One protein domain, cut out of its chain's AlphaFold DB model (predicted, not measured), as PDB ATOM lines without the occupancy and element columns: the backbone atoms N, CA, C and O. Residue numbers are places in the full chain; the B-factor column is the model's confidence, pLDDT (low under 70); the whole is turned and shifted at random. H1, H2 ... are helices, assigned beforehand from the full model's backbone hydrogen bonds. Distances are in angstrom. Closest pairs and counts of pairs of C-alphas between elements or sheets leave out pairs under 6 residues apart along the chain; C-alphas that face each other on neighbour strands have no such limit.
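What this domain is: This is residues 84 to 176 of the 255 residues of an uncharacterized protein of Aspergillus niger (strain CBS 513.88 / FGSC A1513) (UniProt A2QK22). What shape do the helices make? The longest helix, H4, makes one long edge of a loose frame; H1 slants away near its beginning, and H3 meets its last residues in a V. Residues 127 to 156 wind from H3 past H1 to H4. How large is it? The printed part has 93 residues, 52 of them in four named helices in the order H1 H2 H3 H4, with no named strand; its class is all helix, and it is only just compact, close to loose, with a radius of gyration of the C-alphas of 14.3 A and spans of 41 by 27 by 19 A.

Where its parts are: Where is H4? Residues 157 to 175 run 27.3 A from C-alpha (224.188, 210.270, 129.866) to (197.552, 214.026, 134.241). And the others? H1 is residues 84 to 99, 22.4 A; H2 105 to 108; H3 114 to 126, 18.3 A.

How they stand to each other: Which touch? Hairpin H3 and H4 touch through residues 114 to 118 and 171 to 175 alone, closest C-alphas Pro 114 and Thr 175, 6.6 A, opposite ways at a steep tilt of 38 degrees, only just past shallow. And the rest? H1 is close but not clearly touching H4, C-alphas of Lys 86 and Pro 157 7.5 A apart; H2 is near H3. Every O i to N i+4 pair is within hydrogen-bond range in H1 and H4, 8 of 9 in H3; H2 is too short.

The domain as a whole: How far does it reach? The farthest C-alphas, Phe 84 and Gly 112, are 43.4 A apart. Any cut or weakness? The printed part has no cut, no printed residue is under 70, and the link H3 to H4 is long.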
ATOM      1  N   PHE A  84     234.224 204.015 127.844       94.12
ATOM      2  CA  PHE A  84     234.251 202.746 128.569       94.12
ATOM      3  C   PHE A  84     233.378 202.781 129.828       94.12
ATOM      4  O   PHE A  84     232.596 201.864 130.067       94.12
ATOM      5  N   GLU A  85     233.475 203.842 130.631       95.75
ATOM      6  CA  GLU A  85     232.679 203.970 131.852       95.75
ATOM      7  C   GLU A  85     231.185 204.080 131.552       95.75
ATOM      8  O   GLU A  85     230.387 203.463 132.252       95.75
ATOM      9  N   LYS A  86     230.795 204.816 130.503       95.12
ATOM     10  CA  LYS A  86     229.394 204.894 130.061       95.12
ATOM     11  C   LYS A  86     228.840 203.504 129.736       95.12
ATOM     12  O   LYS A  86     227.804 203.120 130.279       95.12
ATOM     13  N   ALA A  87     229.561 202.740 128.912       93.75
ATOM     14  CA  ALA A  87     229.182 201.379 128.541       93.75
ATOM     15  C   ALA A  87     229.135 200.448 129.764       93.75
ATOM     16  O   ALA A  87     228.162 199.720 129.949       93.75
ATOM     17  N   TYR A  88     230.139 200.529 130.642       95.50
ATOM     18  CA  TYR A  88     230.204 199.743 131.871       95.50
ATOM     19  C   TYR A  88     229.018 200.022 132.801       95.50
ATOM     20  O   TYR A  88     228.362 199.087 133.257       95.50
ATOM     21  N   TYR A  89     228.702 201.291 133.076       96.25
ATOM     22  CA  TYR A  89     227.569 201.624 133.939       96.25
ATOM     23  C   TYR A  89     226.249 201.165 133.334       96.25
ATOM     24  O   TYR A  89     225.403 200.645 134.055       96.25
ATOM     25  N   PHE A  90     226.070 201.325 132.023       95.88
ATOM     26  CA  PHE A  90     224.872 200.846 131.352       95.88
ATOM     27  C   PHE A  90     224.728 199.320 131.455       95.88
ATOM     28  O   PHE A  90     223.664 198.825 131.829       95.88
ATOM     29  N   TYR A  91     225.811 198.581 131.204       95.12
ATOM     30  CA  TYR A  91     225.857 197.130 131.376       95.12
ATOM     31  C   TYR A  91     225.464 196.720 132.802       95.12
ATOM     32  O   TYR A  91     224.569 195.898 132.994       95.12
ATOM     33  N   GLN A  92     226.051 197.369 133.813       96.25
ATOM     34  CA  GLN A  92     225.729 197.096 135.216       96.25
ATOM     35  C   GLN A  92     224.265 197.397 135.560       96.25
ATOM     36  O   GLN A  92     223.671 196.675 136.357       96.25
ATOM     37  N   LYS A  93     223.645 198.416 134.950       95.69
ATOM     38  CA  LYS A  93     222.214 198.700 135.146       95.69
ATOM     39  C   LYS A  93     221.327 197.578 134.599       95.69
ATOM     40  O   LYS A  93     220.399 197.164 135.289       95.69
ATOM     41  N   ARG A  94     221.613 197.053 133.401       94.81
ATOM     42  CA  ARG A  94     220.858 195.917 132.835       94.81
ATOM     43  C   ARG A  94     221.081 194.628 133.620       94.81
ATOM     44  O   ARG A  94     220.118 193.915 133.893       94.81
ATOM     45  N   LEU A  95     222.310 194.372 134.065       94.69
ATOM     46  CA  LEU A  95     222.611 193.258 134.963       94.69
ATOM     47  C   LEU A  95     221.824 193.391 136.275       94.69
ATOM     48  O   LEU A  95     221.205 192.427 136.727       94.69
ATOM     49  N   ASN A  96     221.774 194.594 136.851       95.12
ATOM     50  CA  ASN A  96     220.978 194.860 138.043       95.12
ATOM     51  C   ASN A  96     219.480 194.602 137.801       95.12
ATOM     52  O   ASN A  96     218.836 194.026 138.660       95.12
ATOM     53  N   GLU A  97     218.919 194.935 136.634       93.06
ATOM     54  CA  GLU A  97     217.530 194.592 136.252       93.06
ATOM     55  C   GLU A  97     217.235 193.087 136.271       93.06
ATOM     56  O   GLU A  97     216.113 192.691 136.577       93.06
ATOM     57  N   ARG A  98     218.237 192.238 136.024       91.69
ATOM     58  CA  ARG A  98     218.086 190.778 136.118       91.69
ATOM     59  C   ARG A  98     218.132 190.263 137.553       91.69
ATOM     60  O   ARG A  98     217.458 189.286 137.866       91.69
ATOM     61  N   LEU A  99     218.978 190.861 138.390       92.94
ATOM     62  CA  LEU A  99     219.238 190.379 139.750       92.94
ATOM     63  C   LEU A  99     218.319 191.006 140.800       92.94
ATOM     64  O   LEU A  99     218.088 190.406 141.851       92.94
ATOM     65  N   GLN A 100     217.830 192.218 140.549       94.62
ATOM     66  CA  GLN A 100     216.989 192.936 141.493       94.62
ATOM     67  C   GLN A 100     215.597 192.309 141.591       94.62
ATOM     68  O   GLN A 100     215.084 191.681 140.665       94.62
ATOM     69  N   LEU A 101     214.955 192.526 142.737       93.69
ATOM     70  CA  LEU A 101     213.558 192.158 142.915       93.69
ATOM     71  C   LEU A 101     212.673 192.981 141.965       93.69
ATOM     72  O   LEU A 101     212.945 194.162 141.739       93.69
ATOM     73  N   PRO A 102     211.585 192.398 141.437       92.75
ATOM     74  CA  PRO A 102     210.689 193.111 140.541       92.75
ATOM     75  C   PRO A 102     210.050 194.322 141.235       92.75
ATOM     76  O   PRO A 102     209.661 194.266 142.404       92.75
ATOM     77  N   PHE A 103     209.886 195.415 140.486       93.81
ATOM     78  CA  PHE A 103     209.326 196.663 141.002       93.81
ATOM     79  C   PHE A 103     207.895 196.492 141.545       93.81
ATOM     80  O   PHE A 103     206.957 196.127 140.827       93.81
ATOM     81  N   THR A 104     207.693 196.828 142.820       93.69
ATOM     82  CA  THR A 104     206.410 196.674 143.518       93.69
ATOM     83  C   THR A 104     205.452 197.831 143.229       93.69
ATOM     84  O   THR A 104     205.242 198.714 144.060       93.69
ATOM     85  N   LYS A 105     204.805 197.815 142.057       93.62
ATOM     86  CA  LYS A 105     203.887 198.883 141.611       93.62
ATOM     87  C   LYS A 105     202.825 199.276 142.651       93.62
ATOM     88  O   LYS A 105     202.591 200.461 142.857       93.62
ATOM     89  N   TYR A 106     202.181 198.299 143.295       92.19
ATOM     90  CA  TYR A 106     201.051 198.543 144.208       92.19
ATOM     91  C   TYR A 106     201.421 199.353 145.456       92.19
ATOM     92  O   TYR A 106     200.533 199.920 146.086       92.19
ATOM     93  N   PHE A 107     202.709 199.408 145.804       95.50
ATOM     94  CA  PHE A 107     203.202 200.231 146.903       95.50
ATOM     95  C   PHE A 107     203.190 201.727 146.547       95.50
ATOM     96  O   PHE A 107     202.877 202.556 147.395       95.50
ATOM     97  N   TYR A 108     203.478 202.068 145.286       94.94
ATOM     98  CA  TYR A 108     203.597 203.454 144.820       94.94
ATOM     99  C   TYR A 108     202.323 203.977 144.146       94.94
ATOM    100  O   TYR A 108     201.969 205.142 144.310       94.94
ATOM    101  N   PHE A 109     201.610 203.121 143.407       94.50
ATOM    102  CA  PHE A 109     200.435 203.504 142.628       94.50
ATOM    103  C   PHE A 109     199.192 202.758 143.110       94.50
ATOM    104  O   PHE A 109     199.084 201.532 142.990       94.50
ATOM    105  N   LYS A 110     198.215 203.514 143.625       95.06
ATOM    106  CA  LYS A 110     196.901 202.972 143.987       95.06
ATOM    107  C   LYS A 110     196.133 202.590 142.721       95.06
ATOM    108  O   LYS A 110     196.130 203.327 141.734       95.06
ATOM    109  N   ARG A 111     195.462 201.439 142.760       95.00
ATOM    110  CA  ARG A 111     194.675 200.923 141.629       95.00
ATOM    111  C   ARG A 111     193.560 201.907 141.258       95.00
ATOM    112  O   ARG A 111     192.898 202.427 142.148       95.00
ATOM    113  N   GLY A 112     193.356 202.124 139.957       92.00
ATOM    114  CA  GLY A 112     192.280 202.984 139.437       92.00
ATOM    115  C   GLY A 112     192.550 204.488 139.550       92.00
ATOM    116  O   GLY A 112     191.635 205.284 139.389       92.00
ATOM    117  N   THR A 113     193.790 204.887 139.845       92.88
ATOM    118  CA  THR A 113     194.204 206.294 139.752       92.88
ATOM    119  C   THR A 113     194.718 206.607 138.342       92.88
ATOM    120  O   THR A 113     195.302 205.716 137.718       92.88
ATOM    121  N   PRO A 114     194.601 207.860 137.858       91.31
ATOM    122  CA  PRO A 114     195.190 208.268 136.577       91.31
ATOM    123  C   PRO A 114     196.688 207.940 136.472       91.31
ATOM    124  O   PRO A 114     197.172 207.528 135.422       91.31
ATOM    125  N   ALA A 115     197.413 208.016 137.594       90.88
ATOM    126  CA  ALA A 115     198.819 207.632 137.676       90.88
ATOM    127  C   ALA A 115     199.060 206.119 137.463       90.88
ATOM    128  O   ALA A 115     200.043 205.741 136.829       90.88
ATOM    129  N   ASP A 116     198.175 205.237 137.953       93.19
ATOM    130  CA  ASP A 116     198.260 203.785 137.700       93.19
ATOM    131  C   ASP A 116     197.983 203.450 136.228       93.19
ATOM    132  O   ASP A 116     198.603 202.542 135.668       93.19
ATOM    133  N   GLU A 117     197.071 204.174 135.582       92.19
ATOM    134  CA  GLU A 117     196.774 204.005 134.156       92.19
ATOM    135  C   GLU A 117     197.910 204.504 133.265       92.19
ATOM    136  O   GLU A 117     198.339 203.775 132.367       92.19
ATOM    137  N   ASP A 118     198.460 205.687 133.553       92.31
ATOM    138  CA  ASP A 118     199.633 206.213 132.851       92.31
ATOM    139  C   ASP A 118     200.840 205.279 133.005       92.31
ATOM    140  O   ASP A 118     201.481 204.909 132.019       92.31
ATOM    141  N   TRP A 119     201.093 204.786 134.222       92.88
ATOM    142  CA  TRP A 119     202.138 203.794 134.459       92.88
ATOM    143  C   TRP A 119     201.932 202.520 133.623       92.88
ATOM    144  O   TRP A 119     202.874 202.031 132.999       92.88
ATOM    145  N   LYS A 120     200.705 201.975 133.575       93.56
ATOM    146  CA  LYS A 120     200.377 200.787 132.759       93.56
ATOM    147  C   LYS A 120     200.541 201.033 131.260       93.56
ATOM    148  O   LYS A 120     200.891 200.105 130.532       93.56
ATOM    149  N   ARG A 121     200.261 202.246 130.785       92.81
ATOM    150  CA  ARG A 121     200.500 202.632 129.391       92.81
ATOM    151  C   ARG A 121     202.000 202.629 129.098       92.81
ATOM    152  O   ARG A 121     202.440 201.907 128.210       92.81
ATOM    153  N   LYS A 122     202.793 203.314 129.922       91.81
ATOM    154  CA  LYS A 122     204.249 203.441 129.750       91.81
ATOM    155  C   LYS A 122     205.008 202.136 129.892       91.81
ATOM    156  O   LYS A 122     205.935 201.876 129.132       91.81
ATOM    157  N   ILE A 123     204.622 201.287 130.843       92.88
ATOM    158  CA  ILE A 123     205.288 199.994 131.035       92.88
ATOM    159  C   ILE A 123     205.090 199.078 129.824       92.88
ATOM    160  O   ILE A 123     205.963 198.271 129.523       92.88
ATOM    161  N   ARG A 124     203.976 199.221 129.092       91.62
ATOM    162  CA  ARG A 124     203.731 198.470 127.856       91.62
ATOM    163  C   ARG A 124     204.690 198.888 126.740       91.62
ATOM    164  O   ARG A 124     205.114 198.040 125.966       91.62
ATOM    165  N   GLU A 125     205.041 200.169 126.682       89.12
ATOM    166  CA  GLU A 125     205.972 200.722 125.694       89.12
ATOM    167  C   GLU A 125     207.438 200.441 126.055       89.12
ATOM    168  O   GLU A 125     208.223 200.038 125.194       89.12
ATOM    169  N   ARG A 126     207.810 200.625 127.330       90.12
ATOM    170  CA  ARG A 126     209.190 200.461 127.819       90.12
ATOM    171  C   ARG A 126     209.582 199.026 128.147       90.12
ATOM    172  O   ARG A 126     210.765 198.715 128.127       90.12
ATOM    173  N   GLN A 127     208.614 198.170 128.471       90.38
ATOM    174  CA  GLN A 127     208.787 196.810 129.007       90.38
ATOM    175  C   GLN A 127     209.425 196.727 130.405       90.38
ATOM    176  O   GLN A 127     209.136 195.774 131.127       90.38
ATOM    177  N   THR A 128     210.216 197.721 130.824       90.94
ATOM    178  CA  THR A 128     210.817 197.804 132.164       90.94
ATOM    179  C   THR A 128     210.368 199.020 132.974       90.94
ATOM    180  O   THR A 128     209.996 200.062 132.418       90.94
ATOM    181  N   PRO A 129     210.378 198.900 134.318       92.06
ATOM    182  CA  PRO A 129     210.138 200.024 135.222       92.06
ATOM    183  C   PRO A 129     211.211 201.114 135.114       92.06
ATOM    184  O   PRO A 129     210.900 202.297 135.280       92.06
ATOM    185  N   ALA A 130     212.458 200.715 134.851       92.50
ATOM    186  CA  ALA A 130     213.579 201.621 134.646       92.50
ATOM    187  C   ALA A 130     213.395 202.468 133.376       92.50
ATOM    188  O   ALA A 130     212.714 202.085 132.425       92.50
ATOM    189  N   ARG A 131     213.985 203.666 133.378       92.25
ATOM    190  CA  ARG A 131     213.759 204.689 132.339       92.25
ATOM    191  C   ARG A 131     214.984 204.937 131.459       92.25
ATOM    192  O   ARG A 131     214.867 205.551 130.409       92.25
ATOM    193  N   ASP A 132     216.143 204.464 131.898       91.94
ATOM    194  CA  ASP A 132     217.473 204.806 131.395       91.94
ATOM    195  C   ASP A 132     218.238 203.604 130.805       91.94
ATOM    196  O   ASP A 132     219.381 203.761 130.387       91.94
ATOM    197  N   ILE A 133     217.621 202.417 130.748       92.31
ATOM    198  CA  ILE A 133     218.234 201.164 130.249       92.31
ATOM    199  C   ILE A 133     217.770 200.754 128.838       92.31
ATOM    200  O   ILE A 133     218.109 199.669 128.343       92.31
ATOM    201  N   GLY A 134     216.992 201.619 128.183       90.62
ATOM    202  CA  GLY A 134     216.353 201.338 126.899       90.62
ATOM    203  C   GLY A 134     215.297 200.231 126.995       90.62
ATOM    204  O   GLY A 134     214.749 199.958 128.061       90.62
ATOM    205  N   LYS A 135     215.000 199.587 125.862       90.62
ATOM    206  CA  LYS A 135     214.077 198.444 125.806       90.62
ATOM    207  C   LYS A 135     214.834 197.173 126.163       90.62
ATOM    208  O   LYS A 135     215.648 196.689 125.384       90.62
ATOM    209  N   TYR A 136     214.569 196.654 127.350       91.81
ATOM    210  CA  TYR A 136     215.138 195.407 127.839       91.81
ATOM    211  C   TYR A 136     214.094 194.710 128.704       91.81
ATOM    212  O   TYR A 136     213.358 195.393 129.410       91.81
ATOM    213  N   ASN A 137     214.007 193.380 128.659       92.31
ATOM    214  CA  ASN A 137     213.128 192.612 129.538       92.31
ATOM    215  C   ASN A 137     213.864 191.365 130.065       92.31
ATOM    216  O   ASN A 137     214.079 190.424 129.288       92.31
ATOM    217  N   PRO A 138     214.192 191.316 131.372       91.94
ATOM    218  CA  PRO A 138     214.985 190.234 131.961       91.94
ATOM    219  C   PRO A 138     214.250 188.885 132.023       91.94
ATOM    220  O   PRO A 138     214.890 187.852 132.191       91.94
ATOM    221  N   TYR A 139     212.922 188.870 131.873       90.44
ATOM    222  CA  TYR A 139     212.102 187.652 131.923       90.44
ATOM    223  C   TYR A 139     211.723 187.125 130.532       90.44
ATOM    224  O   TYR A 139     211.027 186.116 130.410       90.44
ATOM    225  N   SER A 140     212.131 187.822 129.471       92.44
ATOM    226  CA  SER A 140     211.830 187.419 128.099       92.44
ATOM    227  C   SER A 140     212.769 186.311 127.609       92.44
ATOM    228  O   SER A 140     213.841 186.082 128.166       92.44
ATOM    229  N   LYS A 141     212.405 185.646 126.506       93.88
ATOM    230  CA  LYS A 141     213.309 184.701 125.820       93.88
ATOM    231  C   LYS A 141     214.578 185.384 125.290       93.88
ATOM    232  O   LYS A 141     215.585 184.719 125.086       93.88
ATOM    233  N   GLU A 142     214.523 186.699 125.093       91.81
ATOM    234  CA  GLU A 142     215.616 187.549 124.614       91.81
ATOM    235  C   GLU A 142     216.393 188.204 125.770       91.81
ATOM    236  O   GLU A 142     217.213 189.086 125.542       91.81
ATOM    237  N   ALA A 143     216.192 187.762 127.018       91.81
ATOM    238  CA  ALA A 143     216.890 188.304 128.188       91.81
ATOM    239  C   ALA A 143     218.423 188.170 128.122       91.81
ATOM    240  O   ALA A 143     219.127 188.888 128.833       91.81
ATOM    241  N   TRP A 144     218.926 187.256 127.285       90.94
ATOM    242  CA  TRP A 144     220.351 187.080 127.001       90.94
ATOM    243  C   TRP A 144     220.959 188.250 126.215       90.94
ATOM    244  O   TRP A 144     222.172 188.405 126.240       90.94
ATOM    245  N   ASN A 145     220.145 189.055 125.525       92.31
ATOM    246  CA  ASN A 145     220.593 190.192 124.725       92.31
ATOM    247  C   ASN A 145     220.616 191.475 125.576       92.31
ATOM    248  O   ASN A 145     219.878 192.431 125.330       92.31
ATOM    249  N   ASP A 146     221.396 191.454 126.656       89.75
ATOM    250  CA  ASP A 146     221.553 192.570 127.591       89.75
ATOM    251  C   ASP A 146     222.716 193.505 127.234       89.75
ATOM    252  O   ASP A 146     222.773 194.629 127.734       89.75
ATOM    253  N   GLU A 147     223.593 193.123 126.316       89.50
ATOM    254  CA  GLU A 147     224.695 193.968 125.858       89.50
ATOM    255  C   GLU A 147     224.242 195.032 124.836       89.50
ATOM    256  O   GLU A 147     223.168 194.957 124.232       89.50
ATOM    257  N   LEU A 148     225.051 196.082 124.683       89.75
ATOM    258  CA  LEU A 148     224.871 197.110 123.655       89.75
ATOM    259  C   LEU A 148     225.887 196.908 122.537       89.75
ATOM    260  O   LEU A 148     227.027 196.512 122.778       89.75
ATOM    261  N   LEU A 149     225.494 197.284 121.324       90.94
ATOM    262  CA  LEU A 149     226.431 197.410 120.216       90.94
ATOM    263  C   LEU A 149     227.320 198.646 120.404       90.94
ATOM    264  O   LEU A 149     226.942 199.631 121.041       90.94
ATOM    265  N   VAL A 150     228.519 198.607 119.826       89.38
ATOM    266  CA  VAL A 150     229.442 199.748 119.856       89.38
ATOM    267  C   VAL A 150     228.807 200.941 119.134       89.38
ATOM    268  O   VAL A 150     228.307 200.800 118.022       89.38
ATOM    269  N   GLY A 151     228.838 202.116 119.766       86.94
ATOM    270  CA  GLY A 151     228.232 203.339 119.225       86.94
ATOM    271  C   GLY A 151     226.739 203.500 119.526       86.94
ATOM    272  O   GLY A 151     226.110 204.415 119.003       86.94
ATOM    273  N   ALA A 152     226.168 202.634 120.364       89.75
ATOM    274  CA  ALA A 152     224.795 202.763 120.823       89.75
ATOM    275  C   ALA A 152     224.605 204.007 121.717       89.75
ATOM    276  O   ALA A 152     225.329 204.218 122.699       89.75
ATOM    277  N   VAL A 153     223.600 204.816 121.374       93.44
ATOM    278  CA  VAL A 153     223.308 206.126 121.987       93.44
ATOM    279  C   VAL A 153     222.727 205.968 123.398       93.44
ATOM    280  O   VAL A 153     222.829 206.862 124.234       93.44
ATOM    281  N   GLU A 154     222.166 204.804 123.714       92.00
ATOM    282  CA  GLU A 154     221.524 204.493 124.992       92.00
ATOM    283  C   GLU A 154     222.484 204.586 126.187       92.00
ATOM    284  O   GLU A 154     222.079 204.898 127.313       92.00
ATOM    285  N   SER A 155     223.775 204.340 125.949       92.38
ATOM    286  CA  SER A 155     224.807 204.447 126.983       92.38
ATOM    287  C   SER A 155     225.139 205.897 127.358       92.38
ATOM    288  O   SER A 155     225.639 206.138 128.462       92.38
ATOM    289  N   ASP A 156     224.832 206.871 126.494       94.50
ATOM    290  CA  ASP A 156     225.199 208.263 126.720       94.50
ATOM    291  C   ASP A 156     224.327 208.921 127.807       94.50
ATOM    292  O   ASP A 156     223.094 208.922 127.721       94.50
ATOM    293  N   PRO A 157     224.936 209.588 128.811       93.44
ATOM    294  CA  PRO A 157     224.188 210.270 129.866       93.44
ATOM    295  C   PRO A 157     223.243 211.361 129.348       93.44
ATOM    296  O   PRO A 157     222.193 211.593 129.941       93.44
ATOM    297  N   ALA A 158     223.600 212.034 128.248       92.69
ATOM    298  CA  ALA A 158     222.760 213.067 127.644       92.69
ATOM    299  C   ALA A 158     221.438 212.486 127.118       92.69
ATOM    300  O   ALA A 158     220.375 213.044 127.388       92.69
ATOM    301  N   HIS A 159     221.503 211.330 126.452       94.25
ATOM    302  CA  HIS A 159     220.324 210.621 125.968       94.25
ATOM    303  C   HIS A 159     219.467 210.095 127.127       94.25
ATOM    304  O   HIS A 159     218.248 210.245 127.119       94.25
ATOM    305  N   GLN A 160     220.093 209.561 128.181       93.94
ATOM    306  CA  GLN A 160     219.373 209.116 129.382       93.94
ATOM    307  C   GLN A 160     218.599 210.263 130.044       93.94
ATOM    308  O   GLN A 160     217.435 210.097 130.403       93.94
ATOM    309  N   VAL A 161     219.216 211.443 130.177       93.94
ATOM    310  CA  VAL A 161     218.544 212.641 130.706       93.94
ATOM    311  C   VAL A 161     217.374 213.051 129.814       93.94
ATOM    312  O   VAL A 161     216.306 213.368 130.330       93.94
ATOM    313  N   GLU A 162     217.543 213.013 128.494       93.50
ATOM    314  CA  GLU A 162     216.465 213.334 127.562       93.50
ATOM    315  C   GLU A 162     215.271 212.379 127.706       93.50
ATOM    316  O   GLU A 162     214.141 212.843 127.853       93.50
ATOM    317  N   MET A 163     215.514 211.067 127.760       92.94
ATOM    318  CA  MET A 163     214.459 210.067 127.955       92.94
ATOM    319  C   MET A 163     213.730 210.243 129.294       92.94
ATOM    320  O   MET A 163     212.510 210.090 129.367       92.94
ATOM    321  N   LEU A 164     214.454 210.614 130.356       93.69
ATOM    322  CA  LEU A 164     213.871 210.918 131.667       93.69
ATOM    323  C   LEU A 164     212.974 212.161 131.633       93.69
ATOM    324  O   LEU A 164     211.899 212.150 132.235       93.69
ATOM    325  N   VAL A 165     213.401 213.216 130.933       94.06
ATOM    326  CA  VAL A 165     212.619 214.449 130.768       94.06
ATOM    327  C   VAL A 165     211.368 214.175 129.934       94.06
ATOM    328  O   VAL A 165     210.277 214.532 130.367       94.06
ATOM    329  N   GLN A 166     211.488 213.469 128.807       91.81
ATOM    330  CA  GLN A 166     210.346 213.104 127.959       91.81
ATOM    331  C   GLN A 166     209.319 212.232 128.704       91.81
ATOM    332  O   GLN A 166     208.108 212.446 128.594       91.81
ATOM    333  N   ASP A 167     209.772 211.266 129.511       91.81
ATOM    334  CA  ASP A 167     208.871 210.462 130.343       91.81
ATOM    335  C   ASP A 167     208.135 211.319 131.378       91.81
ATOM    336  O   ASP A 167     206.931 211.156 131.599       91.81
ATOM    337  N   ALA A 168     208.833 212.263 132.000       91.44
ATOM    338  CA  ALA A 168     208.219 213.164 132.954       91.44
ATOM    339  C   ALA A 168     207.210 214.104 132.257       91.44
ATOM    340  O   ALA A 168     206.075 214.202 132.720       91.44
ATOM    341  N   GLU A 169     207.542 214.678 131.095       91.81
ATOM    342  CA  GLU A 169     206.632 215.512 130.295       91.81
ATOM    343  C   GLU A 169     205.374 214.731 129.903       91.81
ATOM    344  O   GLU A 169     204.256 215.222 130.047       91.81
ATOM    345  N   SER A 170     205.522 213.484 129.446       88.25
ATOM    346  CA  SER A 170     204.368 212.642 129.108       88.25
ATOM    347  C   SER A 170     203.494 212.330 130.330       88.25
ATOM    348  O   SER A 170     202.281 212.208 130.192       88.25
ATOM    349  N   THR A 171     204.085 212.237 131.532       87.69
ATOM    350  CA  THR A 171     203.350 212.021 132.797       87.69
ATOM    351  C   THR A 171     202.497 213.235 133.138       87.69
ATOM    352  O   THR A 171     201.312 213.102 133.445       87.69
ATOM    353  N   VAL A 172     203.113 214.417 133.082       86.81
ATOM    354  CA  VAL A 172     202.465 215.686 133.415       86.81
ATOM    355  C   VAL A 172     201.325 215.943 132.437       86.81
ATOM    356  O   VAL A 172     200.181 216.069 132.856       86.81
ATOM    357  N   ASN A 173     201.593 215.854 131.133       85.44
ATOM    358  CA  ASN A 173     200.582 216.084 130.102       85.44
ATOM    359  C   ASN A 173     199.427 215.071 130.139       85.44
ATOM    360  O   ASN A 173     198.299 215.423 129.815       85.44
ATOM    361  N   ALA A 174     199.676 213.825 130.554       82.69
ATOM    362  CA  ALA A 174     198.617 212.832 130.727       82.69
ATOM    363  C   ALA A 174     197.737 213.063 131.966       82.69
ATOM    364  O   ALA A 174     196.624 212.543 132.023       82.69
ATOM    365  N   THR A 175     198.250 213.777 132.970       78.81
ATOM    366  CA  THR A 175     197.552 214.026 134.241       78.81
ATOM    367  C   THR A 175     196.878 215.401 134.257       78.81
ATOM    368  O   THR A 175     195.907 215.603 134.988       78.81
ATOM    369  N   SER A 176     197.367 216.341 133.448       76.62
ATOM    370  CA  SER A 176     196.799 217.678 133.301       76.62
ATOM    371  C   SER A 176     195.396 217.632 132.694       76.62
ATOM    372  O   SER A 176     195.151 216.980 131.683       76.62
TER     373      SER A 176